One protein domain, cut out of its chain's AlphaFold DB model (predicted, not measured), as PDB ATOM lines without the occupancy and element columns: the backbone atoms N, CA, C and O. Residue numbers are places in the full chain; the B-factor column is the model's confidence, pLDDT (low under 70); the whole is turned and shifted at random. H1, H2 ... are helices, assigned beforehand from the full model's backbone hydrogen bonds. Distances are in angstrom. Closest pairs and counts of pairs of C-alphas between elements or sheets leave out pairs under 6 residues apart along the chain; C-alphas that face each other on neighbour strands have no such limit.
ATOM      1  N   ASP A 238     -17.841  32.843 -29.985       90.75
ATOM      2  CA  ASP A 238     -18.936  33.714 -30.439       90.75
ATOM      3  C   ASP A 238     -18.924  33.850 -31.971       90.75
ATOM      4  O   ASP A 238     -18.563  34.878 -32.550       90.75
ATOM      5  N   THR A 239     -19.238  32.748 -32.654       91.00
ATOM      6  CA  THR A 239     -19.089  32.663 -34.113       91.00
ATOM      7  C   THR A 239     -20.157  33.423 -34.883       91.00
ATOM      8  O   THR A 239     -19.922  33.790 -36.034       91.00
ATOM      9  N   ASP A 240     -21.301  33.694 -34.255       91.38
ATOM     10  CA  ASP A 240     -22.349  34.527 -34.836       91.38
ATOM     11  C   ASP A 240     -21.862  35.973 -34.959       91.38
ATOM     12  O   ASP A 240     -21.823  36.500 -36.072       91.38
ATOM     13  N   ARG A 241     -21.336  36.559 -33.872       93.25
ATOM     14  CA  ARG A 241     -20.798  37.922 -33.926       93.25
ATOM     15  C   ARG A 241     -19.602  38.048 -34.870       93.25
ATOM     16  O   ARG A 241     -19.474  39.058 -35.557       93.25
ATOM     17  N   VAL A 242     -18.740  37.031 -34.932       93.62
ATOM     18  CA  VAL A 242     -17.607  37.004 -35.875       93.62
ATOM     19  C   VAL A 242     -18.086  37.038 -37.325       93.62
ATOM     20  O   VAL A 242     -17.531  37.789 -38.126       93.62
ATOM     21  N   ARG A 243     -19.108  36.247 -37.674       93.56
ATOM     22  CA  ARG A 243     -19.680  36.244 -39.028       93.56
ATOM     23  C   ARG A 243     -20.294  37.593 -39.375       93.56
ATOM     24  O   ARG A 243     -19.998  38.099 -40.453       93.56
ATOM     25  N   ASP A 244     -21.051  38.184 -38.455       94.75
ATOM     26  CA  ASP A 244     -21.654  39.504 -38.656       94.75
ATOM     27  C   ASP A 244     -20.579  40.570 -38.911       94.75
ATOM     28  O   ASP A 244     -20.659  41.295 -39.896       94.75
ATOM     29  N   LEU A 245     -19.520  40.609 -38.094       93.88
ATOM     30  CA  LEU A 245     -18.404  41.547 -38.265       93.88
ATOM     31  C   LEU A 245     -17.671  41.365 -39.602       93.88
ATOM     32  O   LEU A 245     -17.325  42.345 -40.264       93.88
ATOM     33  N   ILE A 246     -17.433  40.116 -40.014       94.12
ATOM     34  CA  ILE A 246     -16.821  39.821 -41.315       94.12
ATOM     35  C   ILE A 246     -17.731  40.297 -42.451       94.12
ATOM     36  O   ILE A 246     -17.256  40.986 -43.352       94.12
ATOM     37  N   ASP A 247     -19.020  39.956 -42.410       93.69
ATOM     38  CA  ASP A 247     -19.977  40.320 -43.454       93.69
ATOM     39  C   ASP A 247     -20.161  41.844 -43.532       93.69
ATOM     40  O   ASP A 247     -20.131  42.393 -44.632       93.69
ATOM     41  N   GLU A 248     -20.263  42.536 -42.392       92.50
ATOM     42  CA  GLU A 248     -20.293  44.003 -42.295       92.50
ATOM     43  C   GLU A 248     -19.037  44.633 -42.918       92.50
ATOM     44  O   GLU A 248     -19.140  45.557 -43.725       92.50
ATOM     45  N   THR A 249     -17.851  44.107 -42.596       90.19
ATOM     46  CA  THR A 249     -16.574  44.642 -43.098       90.19
ATOM     47  C   THR A 249     -16.408  44.417 -44.598       90.19
ATOM     48  O   THR A 249     -15.915  45.297 -45.298       90.19
ATOM     49  N   LEU A 250     -16.866  43.278 -45.123       91.38
ATOM     50  CA  LEU A 250     -16.830  42.981 -46.558       91.38
ATOM     51  C   LEU A 250     -17.787  43.860 -47.387       91.38
ATOM     52  O   LEU A 250     -17.637  43.918 -48.605       91.38
ATOM     53  N   GLN A 251     -18.751  44.553 -46.764       90.25
ATOM     54  CA  GLN A 251     -19.565  45.572 -47.448       90.25
ATOM     55  C   GLN A 251     -18.847  46.923 -47.591       90.25
ATOM     56  O   GLN A 251     -19.323  47.800 -48.318       90.25
ATOM     57  N   LEU A 252     -17.726  47.122 -46.895       86.94
ATOM     58  CA  LEU A 252     -16.911  48.328 -46.997       86.94
ATOM     59  C   LEU A 252     -15.926  48.217 -48.174       86.94
ATOM     60  O   LEU A 252     -15.571  47.112 -48.586       86.94
ATOM     61  N   PRO A 253     -15.448  49.347 -48.729       85.50
ATOM     62  CA  PRO A 253     -14.402  49.335 -49.747       85.50
ATOM     63  C   PRO A 253     -13.057  48.925 -49.123       85.50
ATOM     64  O   PRO A 253     -12.287  49.773 -48.674       85.50
ATOM     65  N   VAL A 254     -12.798  47.620 -49.086       84.94
ATOM     66  CA  VAL A 254     -11.527  47.005 -48.673       84.94
ATOM     67  C   VAL A 254     -10.741  46.531 -49.896       84.94
ATOM     68  O   VAL A 254     -11.320  46.303 -50.959       84.94
ATOM     69  N   ASP A 255      -9.420  46.407 -49.768       88.44
ATOM     70  CA  ASP A 255      -8.592  45.820 -50.825       88.44
ATOM     71  C   ASP A 255      -8.756  44.289 -50.912       88.44
ATOM     72  O   ASP A 255      -9.320  43.640 -50.024       88.44
ATOM     73  N   ASP A 256      -8.266  43.711 -52.011       87.94
ATOM     74  CA  ASP A 256      -8.405  42.280 -52.303       87.94
ATOM     75  C   ASP A 256      -7.690  41.383 -51.272       87.94
ATOM     76  O   ASP A 256      -8.118  40.248 -51.047       87.94
ATOM     77  N   ASP A 257      -6.626  41.871 -50.625       85.50
ATOM     78  CA  ASP A 257      -5.850  41.114 -49.631       85.50
ATOM     79  C   ASP A 257      -6.613  41.003 -48.303       85.50
ATOM     80  O   ASP A 257      -6.768  39.913 -47.736       85.50
ATOM     81  N   VAL A 258      -7.200  42.115 -47.853       85.12
ATOM     82  CA  VAL A 258      -8.093  42.161 -46.689       85.12
ATOM     83  C   VAL A 258      -9.349  41.334 -46.949       85.12
ATOM     84  O   VAL A 258      -9.730  40.518 -46.104       85.12
ATOM     85  N   ALA A 259      -9.973  41.479 -48.121       89.88
ATOM     86  CA  ALA A 259     -11.143  40.684 -48.495       89.88
ATOM     87  C   ALA A 259     -10.827  39.177 -48.518       89.88
ATOM     88  O   ALA A 259     -11.606  38.364 -48.006       89.88
ATOM     89  N   GLY A 260      -9.664  38.802 -49.060       90.81
ATOM     90  CA  GLY A 260      -9.161  37.430 -49.054       90.81
ATOM     91  C   GLY A 260      -8.952  36.893 -47.637       90.81
ATOM     92  O   GLY A 260      -9.438  35.809 -47.316       90.81
ATOM     93  N   THR A 261      -8.316  37.673 -46.761       89.06
ATOM     94  CA  THR A 261      -8.062  37.299 -45.360       89.06
ATOM     95  C   THR A 261      -9.353  37.128 -44.558       89.06
ATOM     96  O   THR A 261      -9.495  36.160 -43.809       89.06
ATOM     97  N   LEU A 262     -10.327  38.027 -44.725       91.69
ATOM     98  CA  LEU A 262     -11.636  37.918 -44.071       91.69
ATOM     99  C   LEU A 262     -12.425  36.703 -44.577       91.69
ATOM    100  O   LEU A 262     -13.076  36.016 -43.789       91.69
ATOM    101  N   THR A 263     -12.321  36.394 -45.871       93.88
ATOM    102  CA  THR A 263     -12.924  35.192 -46.467       93.88
ATOM    103  C   THR A 263     -12.295  33.914 -45.906       93.88
ATOM    104  O   THR A 263     -13.007  33.002 -45.487       93.88
ATOM    105  N   ASP A 264     -10.964  33.858 -45.829       93.75
ATOM    106  CA  ASP A 264     -10.227  32.754 -45.210       93.75
ATOM    107  C   ASP A 264     -10.628  32.566 -43.732       93.75
ATOM    108  O   ASP A 264     -10.843  31.440 -43.273       93.75
ATOM    109  N   LEU A 265     -10.787  33.665 -42.986       92.31
ATOM    110  CA  LEU A 265     -11.214  33.630 -41.588       92.31
ATOM    111  C   LEU A 265     -12.659  33.136 -41.438       92.31
ATOM    112  O   LEU A 265     -12.946  32.343 -40.541       92.31
ATOM    113  N   ARG A 266     -13.560  33.540 -42.339       94.19
ATOM    114  CA  ARG A 266     -14.938  33.032 -42.390       94.19
ATOM    115  C   ARG A 266     -14.968  31.520 -42.600       94.19
ATOM    116  O   ARG A 266     -15.724  30.834 -41.912       94.19
ATOM    117  N   HIS A 267     -14.142  30.994 -43.508       95.25
ATOM    118  CA  HIS A 267     -14.010  29.549 -43.714       95.25
ATOM    119  C   HIS A 267     -13.498  28.843 -42.456       95.25
ATOM    120  O   HIS A 267     -14.079  27.845 -42.032       95.25
ATOM    121  N   TYR A 268     -12.449  29.384 -41.830       94.06
ATOM    122  CA  TYR A 268     -11.889  28.838 -40.595       94.06
ATOM    123  C   TYR A 268     -12.940  28.738 -39.481       94.06
ATOM    124  O   TYR A 268     -13.124  27.675 -38.892       94.06
ATOM    125  N   VAL A 269     -13.684  29.817 -39.233       92.88
ATOM    126  CA  VAL A 269     -14.706  29.872 -38.177       92.88
ATOM    127  C   VAL A 269     -15.896  28.966 -38.481       92.88
ATOM    128  O   VAL A 269     -16.391  28.300 -37.574       92.88
ATOM    129  N   GLY A 270     -16.313  28.885 -39.747       93.44
ATOM    130  CA  GLY A 270     -17.364  27.958 -40.170       93.44
ATOM    131  C   GLY A 270     -16.983  26.487 -39.982       93.44
ATOM    132  O   GLY A 270     -17.838  25.666 -39.671       93.44
ATOM    133  N   ILE A 271     -15.697  26.140 -40.112       94.94
ATOM    134  CA  ILE A 271     -15.224  24.789 -39.787       94.94
ATOM    135  C   ILE A 271     -15.202  24.562 -38.274       94.94
ATOM    136  O   ILE A 271     -15.608  23.497 -37.820       94.94
ATOM    137  N   LEU A 272     -14.740  25.539 -37.487       91.88
ATOM    138  CA  LEU A 272     -14.663  25.404 -36.029       91.88
ATOM    139  C   LEU A 272     -16.035  25.233 -35.371       91.88
ATOM    140  O   LEU A 272     -16.159  24.399 -34.472       91.88
ATOM    141  N   ASP A 273     -17.048  25.995 -35.798       90.50
ATOM    142  CA  ASP A 273     -18.384  25.931 -35.190       90.50
ATOM    143  C   ASP A 273     -19.174  24.679 -35.568       90.50
ATOM    144  O   ASP A 273     -20.097  24.307 -34.842       90.50
ATOM    145  N   GLY A 274     -18.804  24.028 -36.677       92.44
ATOM    146  CA  GLY A 274     -19.384  22.766 -37.109       92.44
ATOM    147  C   GLY A 274     -20.898  22.801 -37.264       92.44
ATOM    148  O   GLY A 274     -21.554  21.781 -37.064       92.44
ATOM    149  N   ARG A 275     -21.480  23.966 -37.581       90.12
ATOM    150  CA  ARG A 275     -22.933  24.109 -37.783       90.12
ATOM    151  C   ARG A 275     -23.379  23.671 -39.179       90.12
ATOM    152  O   ARG A 275     -24.570  23.439 -39.394       90.12
ATOM    153  N   ALA A 276     -22.437  23.523 -40.110       92.94
ATOM    154  CA  ALA A 276     -22.660  23.038 -41.467       92.94
ATOM    155  C   ALA A 276     -21.747  21.839 -41.794       92.94
ATOM    156  O   ALA A 276     -20.690  21.694 -41.176       92.94
ATOM    157  N   PRO A 277     -22.125  20.987 -42.767       95.19
ATOM    158  CA  PRO A 277     -21.259  19.914 -43.248       95.19
ATOM    159  C   PRO A 277     -19.906  20.418 -43.760       95.19
ATOM    160  O   PRO A 277     -19.817  21.505 -44.334       95.19
ATOM    161  N   ALA A 278     -18.871  19.590 -43.604       93.50
ATOM    162  CA  ALA A 278     -17.540  19.858 -44.131       93.50
ATOM    163  C   ALA A 278     -17.592  20.047 -45.662       93.50
ATOM    164  O   ALA A 278     -18.077  19.150 -46.361       93.50
ATOM    165  N   PRO A 279     -17.083  21.170 -46.206       95.06
ATOM    166  CA  PRO A 279     -17.132  21.431 -47.641       95.06
ATOM    167  C   PRO A 279     -16.412  20.365 -48.477       95.06
ATOM    168  O   PRO A 279     -15.255  20.018 -48.216       95.06
ATOM    169  N   ASP A 280     -17.076  19.886 -49.533       92.31
ATOM    170  CA  ASP A 280     -16.509  18.899 -50.464       92.31
ATOM    171  C   ASP A 280     -15.381  19.487 -51.322       92.31
ATOM    172  O   ASP A 280     -14.426  18.791 -51.668       92.31
ATOM    173  N   THR A 281     -15.464  20.778 -51.654       94.12
ATOM    174  CA  THR A 281     -14.507  21.460 -52.531       94.12
ATOM    175  C   THR A 281     -13.414  22.173 -51.735       94.12
ATOM    176  O   THR A 281     -13.740  22.822 -50.738       94.12
ATOM    177  N   PRO A 282     -12.146  22.132 -52.189       96.12
ATOM    178  CA  PRO A 282     -11.079  22.962 -51.636       96.12
ATOM    179  C   PRO A 282     -11.438  24.450 -51.656       96.12
ATOM    180  O   PRO A 282     -12.054  24.922 -52.615       96.12
ATOM    181  N   PHE A 283     -11.016  25.200 -50.637       96.69
ATOM    182  CA  PHE A 283     -11.212  26.659 -50.626       96.69
ATOM    183  C   PHE A 283     -10.323  27.378 -51.650       96.69
ATOM    184  O   PHE A 283     -10.657  28.465 -52.120       96.69
ATOM    185  N   PHE A 284      -9.185  26.775 -51.993       95.69
ATOM    186  CA  PHE A 284      -8.247  27.239 -53.009       95.69
ATOM    187  C   PHE A 284      -7.351  26.084 -53.477       95.69
ATOM    188  O   PHE A 284      -7.319  25.012 -52.870       95.69
ATOM    189  N   ASP A 285      -6.607  26.313 -54.559       95.56
ATOM    190  CA  ASP A 285      -5.597  25.374 -55.041       95.56
ATOM    191  C   ASP A 285      -4.339  25.494 -54.171       95.56
ATOM    192  O   ASP A 285      -3.637  26.502 -54.212       95.56
ATOM    193  N   VAL A 286      -4.064  24.485 -53.343       93.38
ATOM    194  CA  VAL A 286      -2.936  24.510 -52.396       93.38
ATOM    195  C   VAL A 286      -1.588  24.558 -53.117       93.38
ATOM    196  O   VAL A 286      -0.678  25.236 -52.650       93.38
ATOM    197  N   GLU A 287      -1.436  23.881 -54.256       91.56
ATOM    198  CA  GLU A 287      -0.160  23.854 -54.981       91.56
ATOM    199  C   GLU A 287       0.144  25.211 -55.618       91.56
ATOM    200  O   GLU A 287       1.297  25.651 -55.636       91.56
ATOM    201  N   ARG A 288      -0.896  25.888 -56.112       93.50
ATOM    202  CA  ARG A 288      -0.763  27.173 -56.801       93.50
ATOM    203  C   ARG A 288      -0.799  28.378 -55.860       93.50
ATOM    204  O   ARG A 288      -0.020  29.311 -56.042       93.50
ATOM    205  N   ASP A 289      -1.692  28.362 -54.873       93.44
ATOM    206  CA  ASP A 289      -2.114  29.561 -54.141       93.44
ATOM    207  C   ASP A 289      -1.652  29.568 -52.664       93.44
ATOM    208  O   ASP A 289      -1.814  30.571 -51.974       93.44
ATOM    209  N   ALA A 290      -1.032  28.502 -52.133       91.81
ATOM    210  CA  ALA A 290      -0.661  28.445 -50.706       91.81
ATOM    211  C   ALA A 290       0.305  29.549 -50.240       91.81
ATOM    212  O   ALA A 290       0.333  29.873 -49.052       91.81
ATOM    213  N   SER A 291       1.114  30.118 -51.137       89.06
ATOM    214  CA  SER A 291       2.046  31.205 -50.808       89.06
ATOM    215  C   SER A 291       1.356  32.557 -50.624       89.06
ATOM    216  O   SER A 291       1.889  33.404 -49.912       89.06
ATOM    217  N   THR A 292       0.181  32.752 -51.229       88.56
ATOM    218  CA  THR A 292      -0.573  34.015 -51.199       88.56
ATOM    219  C   THR A 292      -1.710  34.003 -50.184       88.56
ATOM    220  O   THR A 292      -2.217  35.058 -49.827       88.56
ATOM    221  N   ARG A 293      -2.106  32.828 -49.683       91.69
ATOM    222  CA  ARG A 293      -3.154  32.698 -48.661       91.69
ATOM    223  C   ARG A 293      -2.676  33.082 -47.268       91.69
ATOM    224  O   ARG A 293      -1.487  32.955 -46.947       91.69
ATOM    225  N   SER A 294      -3.626  33.493 -46.430       89.81
ATOM    226  CA  SER A 294      -3.389  33.767 -45.013       89.81
ATOM    227  C   SER A 294      -3.097  32.476 -44.235       89.81
ATOM    228  O   SER A 294      -3.458  31.374 -44.660       89.81
ATOM    229  N   VAL A 295      -2.478  32.593 -43.054       89.88
ATOM    230  CA  VAL A 295      -2.293  31.448 -42.144       89.88
ATOM    231  C   VAL A 295      -3.639  30.804 -41.782       89.88
ATOM    232  O   VAL A 295      -3.753  29.579 -41.810       89.88
ATOM    233  N   SER A 296      -4.672  31.608 -41.507       90.25
ATOM    234  CA  SER A 296      -6.027  31.109 -41.236       90.25
ATOM    235  C   SER A 296      -6.614  30.356 -42.430       90.25
ATOM    236  O   SER A 296      -7.259  29.333 -42.231       90.25
ATOM    237  N   GLY A 297      -6.345  30.803 -43.660       94.25
ATOM    238  CA  GLY A 297      -6.782  30.125 -44.882       94.25
ATOM    239  C   GLY A 297      -6.118  28.766 -45.068       94.25
ATOM    240  O   GLY A 297      -6.798  27.776 -45.340       94.25
ATOM    241  N   LEU A 298      -4.803  28.682 -44.838       96.44
ATOM    242  CA  LEU A 298      -4.087  27.403 -44.838       96.44
ATOM    243  C   LEU A 298      -4.657  26.442 -43.789       96.44
ATOM    244  O   LEU A 298      -4.881  25.272 -44.085       96.44
ATOM    245  N   ILE A 299      -4.922  26.929 -42.575       96.06
ATOM    246  CA  ILE A 299      -5.525  26.115 -41.519       96.06
ATOM    247  C   ILE A 299      -6.963  25.712 -41.861       96.06
ATOM    248  O   ILE A 299      -7.327  24.566 -41.615       96.06
ATOM    249  N   ALA A 300      -7.774  26.596 -42.444       96.44
ATOM    250  CA  ALA A 300      -9.125  26.260 -42.881       96.44
ATOM    251  C   ALA A 300      -9.100  25.113 -43.902       96.44
ATOM    252  O   ALA A 300      -9.816  24.130 -43.734       96.44
ATOM    253  N   GLU A 301      -8.232  25.178 -44.916       97.88
ATOM    254  CA  GLU A 301      -8.097  24.087 -45.890       97.88
ATOM    255  C   GLU A 301      -7.525  22.809 -45.254       97.88
ATOM    256  O   GLU A 301      -8.014  21.718 -45.545       97.88
ATOM    257  N   ALA A 302      -6.554  22.921 -44.340       98.25
ATOM    258  CA  ALA A 302      -6.046  21.773 -43.589       98.25
ATOM    259  C   ALA A 302      -7.161  21.086 -42.786       98.25
ATOM    260  O   ALA A 302      -7.317  19.871 -42.855       98.25
ATOM    261  N   LEU A 303      -7.974  21.856 -42.057       97.44
ATOM    262  CA  LEU A 303      -9.084  21.327 -41.267       97.44
ATOM    263  C   LEU A 303     -10.196  20.761 -42.153       97.44
ATOM    264  O   LEU A 303     -10.751  19.720 -41.820       97.44
ATOM    265  N   ARG A 304     -10.491  21.375 -43.307       97.44
ATOM    266  CA  ARG A 304     -11.425  20.811 -44.293       97.44
ATOM    267  C   ARG A 304     -10.973  19.418 -44.724       97.44
ATOM    268  O   ARG A 304     -11.741  18.467 -44.607       97.44
ATOM    269  N   ARG A 305      -9.720  19.283 -45.170       97.56
ATOM    270  CA  ARG A 305      -9.128  17.998 -45.574       97.56
ATOM    271  C   ARG A 305      -9.118  16.986 -44.439       97.56
ATOM    272  O   ARG A 305      -9.536  15.847 -44.636       97.56
ATOM    273  N   PHE A 306      -8.749  17.429 -43.240       97.75
ATOM    274  CA  PHE A 306      -8.808  16.622 -42.030       97.75
ATOM    275  C   PHE A 306     -10.218  16.072 -41.805       97.75
ATOM    276  O   PHE A 306     -10.376  14.866 -41.662       97.75
ATOM    277  N   LEU A 307     -11.261  16.908 -41.824       96.94
ATOM    278  CA  LEU A 307     -12.645  16.444 -41.675       96.94
ATOM    279  C   LEU A 307     -13.029  15.458 -42.777       96.94
ATOM    280  O   LEU A 307     -13.625  14.428 -42.483       96.94
ATOM    281  N   ARG A 308     -12.596  15.706 -44.015       94.94
ATOM    282  CA  ARG A 308     -12.833  14.834 -45.172       94.94
ATOM    283  C   ARG A 308     -12.032  13.528 -45.175       94.94
ATOM    284  O   ARG A 308     -12.257  12.708 -46.056       94.94
ATOM    285  N   GLY A 309     -11.168  13.296 -44.188       95.06
ATOM    286  CA  GLY A 309     -10.379  12.069 -44.056       95.06
ATOM    287  C   GLY A 309      -9.033  12.093 -44.788       95.06
ATOM    288  O   GLY A 309      -8.264  11.150 -44.640       95.06
ATOM    289  N   GLU A 310      -8.705  13.172 -45.504       96.12
ATOM    290  CA  GLU A 310      -7.400  13.426 -46.144       96.12
ATOM    291  C   GLU A 310      -6.369  13.887 -45.093       96.12
ATOM    292  O   GLU A 310      -5.853  15.007 -45.121       96.12
ATOM    293  N   VAL A 311      -6.150  13.053 -44.073       96.19
ATOM    294  CA  VAL A 311      -5.388  13.390 -42.858       96.19
ATOM    295  C   VAL A 311      -3.906  13.689 -43.121       96.19
ATOM    296  O   VAL A 311      -3.331  14.547 -42.446       96.19
ATOM    297  N   GLU A 312      -3.310  13.078 -44.142       95.50
ATOM    298  CA  GLU A 312      -1.870  13.167 -44.406       95.50
ATOM    299  C   GLU A 312      -1.545  14.483 -45.119       95.50
ATOM    300  O   GLU A 312      -0.633  15.222 -44.733       95.50
ATOM    301  N   GLU A 313      -2.354  14.838 -46.116       96.12
ATOM    302  CA  GLU A 313      -2.316  16.132 -46.783       96.12
ATOM    303  C   GLU A 313      -2.671  17.262 -45.809       96.12
ATOM    304  O   GLU A 313      -1.992  18.294 -45.783       96.12
ATOM    305  N   ALA A 314      -3.692  17.061 -44.967       97.88
ATOM    306  CA  ALA A 314      -4.077  18.017 -43.934       97.88
ATOM    307  C   ALA A 314      -2.916  18.333 -42.982       97.88
ATOM    308  O   ALA A 314      -2.641  19.503 -42.702       97.88
ATOM    309  N   LEU A 315      -2.197  17.305 -42.523       97.69
ATOM    310  CA  LEU A 315      -1.031  17.456 -41.658       97.69
ATOM    311  C   LEU A 315       0.078  18.267 -42.342       97.69
ATOM    312  O   LEU A 315       0.646  19.179 -41.735       97.69
ATOM    313  N   GLY A 316       0.361  17.983 -43.617       97.44
ATOM    314  CA  GLY A 316       1.347  18.723 -44.405       97.44
ATOM    315  C   GLY A 316       1.042  20.224 -44.482       97.44
ATOM    316  O   GLY A 316       1.932  21.054 -44.258       97.44
ATOM    317  N   ILE A 317      -0.224  20.579 -44.728       97.69
ATOM    318  CA  ILE A 317      -0.686  21.975 -44.793       97.69
ATOM    319  C   ILE A 317      -0.651  22.629 -43.406       97.69
ATOM    320  O   ILE A 317      -0.168  23.754 -43.273       97.69
ATOM    321  N   ALA A 318      -1.084  21.930 -42.353       96.25
ATOM    322  CA  ALA A 318      -1.042  22.451 -40.987       96.25
ATOM    323  C   ALA A 318       0.399  22.740 -40.525       96.25
ATOM    324  O   ALA A 318       0.670  23.779 -39.921       96.25
ATOM    325  N   LEU A 319       1.352  21.865 -40.862       94.25
ATOM    326  CA  LEU A 319       2.775  22.082 -40.592       94.25
ATOM    327  C   LEU A 319       3.340  23.267 -41.388       94.25
ATOM    328  O   LEU A 319       4.168  24.016 -40.865       94.25
ATOM    329  N   LEU A 320       2.908  23.460 -42.639       93.88
ATOM    330  CA  LEU A 320       3.263  24.642 -43.429       93.88
ATOM    331  C   LEU A 320       2.741  25.926 -42.771       93.88
ATOM    332  O   LEU A 320       3.516  26.864 -42.579       93.88
ATOM    333  N   ALA A 321       1.465  25.948 -42.387       92.38
ATOM    334  CA  ALA A 321       0.839  27.080 -41.712       92.38
ATOM    335  C   ALA A 321       1.538  27.408 -40.385       92.38
ATOM    336  O   ALA A 321       1.878  28.562 -40.140       92.38
ATOM    337  N   SER A 322       1.847  26.391 -39.574       88.88
ATOM    338  CA  SER A 322       2.577  26.553 -38.309       88.88
ATOM    339  C   SER A 322       3.980  27.145 -38.511       88.88
ATOM    340  O   SER A 322       4.396  28.027 -37.759       88.88
ATOM    341  N   ARG A 323       4.710  26.729 -39.558       87.50
ATOM    342  CA  ARG A 323       6.012  27.330 -39.902       87.50
ATOM    343  C   ARG A 323       5.885  28.782 -40.372       87.50
ATOM    344  O   ARG A 323       6.737  29.591 -40.011       87.50
ATOM    345  N   ARG A 324       4.854  29.114 -41.159       86.62
ATOM    346  CA  ARG A 324       4.597  30.495 -41.609       86.62
ATOM    347  C   ARG A 324       4.253  31.408 -40.440       86.62
ATOM    348  O   ARG A 324       4.909  32.429 -40.271       86.62
ATOM    349  N   ASP A 325       3.339  30.976 -39.576       82.94
ATOM    350  CA  ASP A 325       2.998  31.685 -38.342       82.94
ATOM    351  C   ASP A 325       4.230  31.942 -37.460       82.94
ATOM    352  O   ASP A 325       4.418  33.022 -36.894       82.94
ATOM    353  N   ALA A 326       5.120  30.949 -37.368       77.81
ATOM    354  CA  ALA A 326       6.362  31.090 -36.630       77.81
ATOM    355  C   ALA A 326       7.310  32.142 -37.214       77.81
ATOM    356  O   ALA A 326       7.938  32.876 -36.449       77.81
ATOM    357  N   ALA A 327       7.409  32.218 -38.541       78.44
ATOM    358  CA  ALA A 327       8.221  33.215 -39.227       78.44
ATOM    359  C   ALA A 327       7.627  34.628 -39.095       78.44
ATOM    360  O   ALA A 327       8.367  35.567 -38.810       78.44
ATOM    361  N   GLU A 328       6.304  34.769 -39.225       72.88
ATOM    362  CA  GLU A 328       5.588  36.043 -39.056       72.88
ATOM    363  C   GLU A 328       5.745  36.584 -37.624       72.88
ATOM    364  O   GLU A 328       6.087  37.751 -37.430       72.88
ATOM    365  N   SER A 329       5.628  35.709 -36.619       65.62
ATOM    366  CA  SER A 329       5.824  36.061 -35.203       65.62
ATOM    367  C   SER A 329       7.254  36.522 -34.880       65.62
ATOM    368  O   SER A 329       7.457  37.349 -33.991       65.62
ATOM    369  N   ALA A 330       8.265  35.994 -35.579       58.03
ATOM    370  CA  ALA A 330       9.665  36.380 -35.382       58.03
ATOM    371  C   ALA A 330       9.973  37.799 -35.904       58.03
ATOM    372  O   ALA A 330      10.961  38.400 -35.482       58.03
ATOM    373  N   GLY A 331       9.124  38.345 -36.782       52.09
ATOM    374  CA  GLY A 331       9.237  39.702 -37.327       52.09
ATOM    375  C   GLY A 331       8.771  40.820 -36.386       52.09
ATOM    376  O   GLY A 331       8.816  41.983 -36.772       52.09
ATOM    377  N   GLY A 332       8.324  40.497 -35.166       46.03
ATOM    378  CA  GLY A 332       7.852  41.474 -34.175       46.03
ATOM    379  C   GLY A 332       6.354  41.791 -34.251       46.03
ATOM    380  O   GLY A 332       5.829  42.444 -33.350       46.03
ATOM    381  N   THR A 333       5.647  41.283 -35.264       47.69
ATOM    382  CA  THR A 333       4.182  41.298 -35.316       47.69
ATOM    383  C   THR A 333       3.662  40.185 -34.413       47.69
ATOM    384  O   THR A 333       3.855  39.001 -34.683       47.69
ATOM    385  N   LEU A 334       3.033  40.549 -33.295       52.38
ATOM    386  CA  LEU A 334       2.435  39.588 -32.370       52.38
ATOM    387  C   LEU A 334       1.247  38.903 -33.057       52.38
ATOM    388  O   LEU A 334       0.151  39.459 -33.153       52.38
ATOM    389  N   SER A 335       1.500  37.696 -33.559       52.22
ATOM    390  CA  SER A 335       0.508  36.875 -34.241       52.22
ATOM    391  C   SER A 335      -0.619  36.501 -33.278       52.22
ATOM    392  O   SER A 335      -0.392  35.888 -32.235       52.22
ATOM    393  N   THR A 336      -1.854  36.858 -33.636       54.12
ATOM    394  CA  THR A 336      -3.062  36.275 -33.028       54.12
ATOM    395  C   THR A 336      -3.423  34.947 -33.697       54.12
ATOM    396  O   THR A 336      -4.534  34.452 -33.530       54.12
ATOM    397  N   SER A 337      -2.536  34.378 -34.517       62.91
ATOM    398  CA  SER A 337      -2.760  33.072 -35.117       62.91
ATOM    399  C   SER A 337      -2.380  31.957 -34.138       62.91
ATOM    400  O   SER A 337      -1.517  32.090 -33.268       62.91
ATOM    401  N   SER A 338      -3.083  30.838 -34.265       73.12
ATOM    402  CA  SER A 338      -2.956  29.664 -33.407       73.12
ATOM    403  C   SER A 338      -2.527  28.423 -34.183       73.12
ATOM    404  O   SER A 338      -2.864  27.310 -33.785       73.12
ATOM    405  N   ALA A 339      -1.844  28.600 -35.315       85.50
ATOM    406  CA  ALA A 339      -1.632  27.534 -36.292       85.50
ATOM    407  C   ALA A 339      -0.909  26.298 -35.730       85.50
ATOM    408  O   ALA A 339      -1.107  25.192 -36.217       85.50
ATOM    409  N   ASP A 340      -0.094  26.466 -34.694       83.38
ATOM    410  CA  ASP A 340       0.688  25.420 -34.038       83.38
ATOM    411  C   ASP A 340      -0.121  24.441 -33.164       83.38
ATOM    412  O   ASP A 340       0.396  23.367 -32.855       83.38
TER     413      ASP A 340
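Overview. This is residues 238 to 340 of the 703 residues of the protein "LuxR family transcriptional regulator" of Nocardia farcinica (UniProt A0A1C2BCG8). Look for two helical hairpins, H4 with H5 and H1 with H2, set side by side as an uneven row H5, H4, H2, H1. The long link, residues 274 to 285, and the short H3 pass over one face of this row, while the tail, residues 331 to 340, folds back along H5 on the other. The 103 printed residues hold five named helices, H1 to H5 in chain order, and no named strand: all helix. The whole is compact, with a radius of gyration of the C-alphas of 13.6 A and spans of 38 by 37 by 27 A.

Along the chain. Find C-alpha 311 at (-5.388, 13.390, -42.858); from there H5, residues 311 to 330, runs 28.5 A to C-alpha 330 at (9.665, 36.380, -35.382). Before it find H4, residues 295 to 307, 18.2 A, and H3, residues 286 to 289. H2 spans residues 256 to 273, 25.7 A. H1, residues 239 to 250, 16.3 A, begins at C-alpha 239, (-19.089, 32.663, -34.113).

Arrangement. H5 touches H4 in a hairpin, opposite ways at a shallow tilt of 18 degrees; their closest C-alphas, Ala 302 and Ala 314, are 4.3 A apart. H4 touches H2 the same way, at 35.5 degrees, only just a steep tilt, with C-alphas 264 and 297 closest at 4.3 A. H2 and H1 touch as a hairpin, opposite ways at a shallow 15 degrees, C-alphas 246 and 262 closest at 6.2 A. H3 touches no helix. In H1, H2, H4 and H5 every O i to N i+4 pair is within hydrogen-bond range; H3 is too short for one, and its 1 O i to N i+3 pair is out of range.

Size, cuts and confidence. The C-alphas farthest apart, Pro 253 and Glu 312, are 38.6 A apart. The printed part has no cut, and the link H2 to H3 is long. Confidence is under 70 at residues 329 to 337.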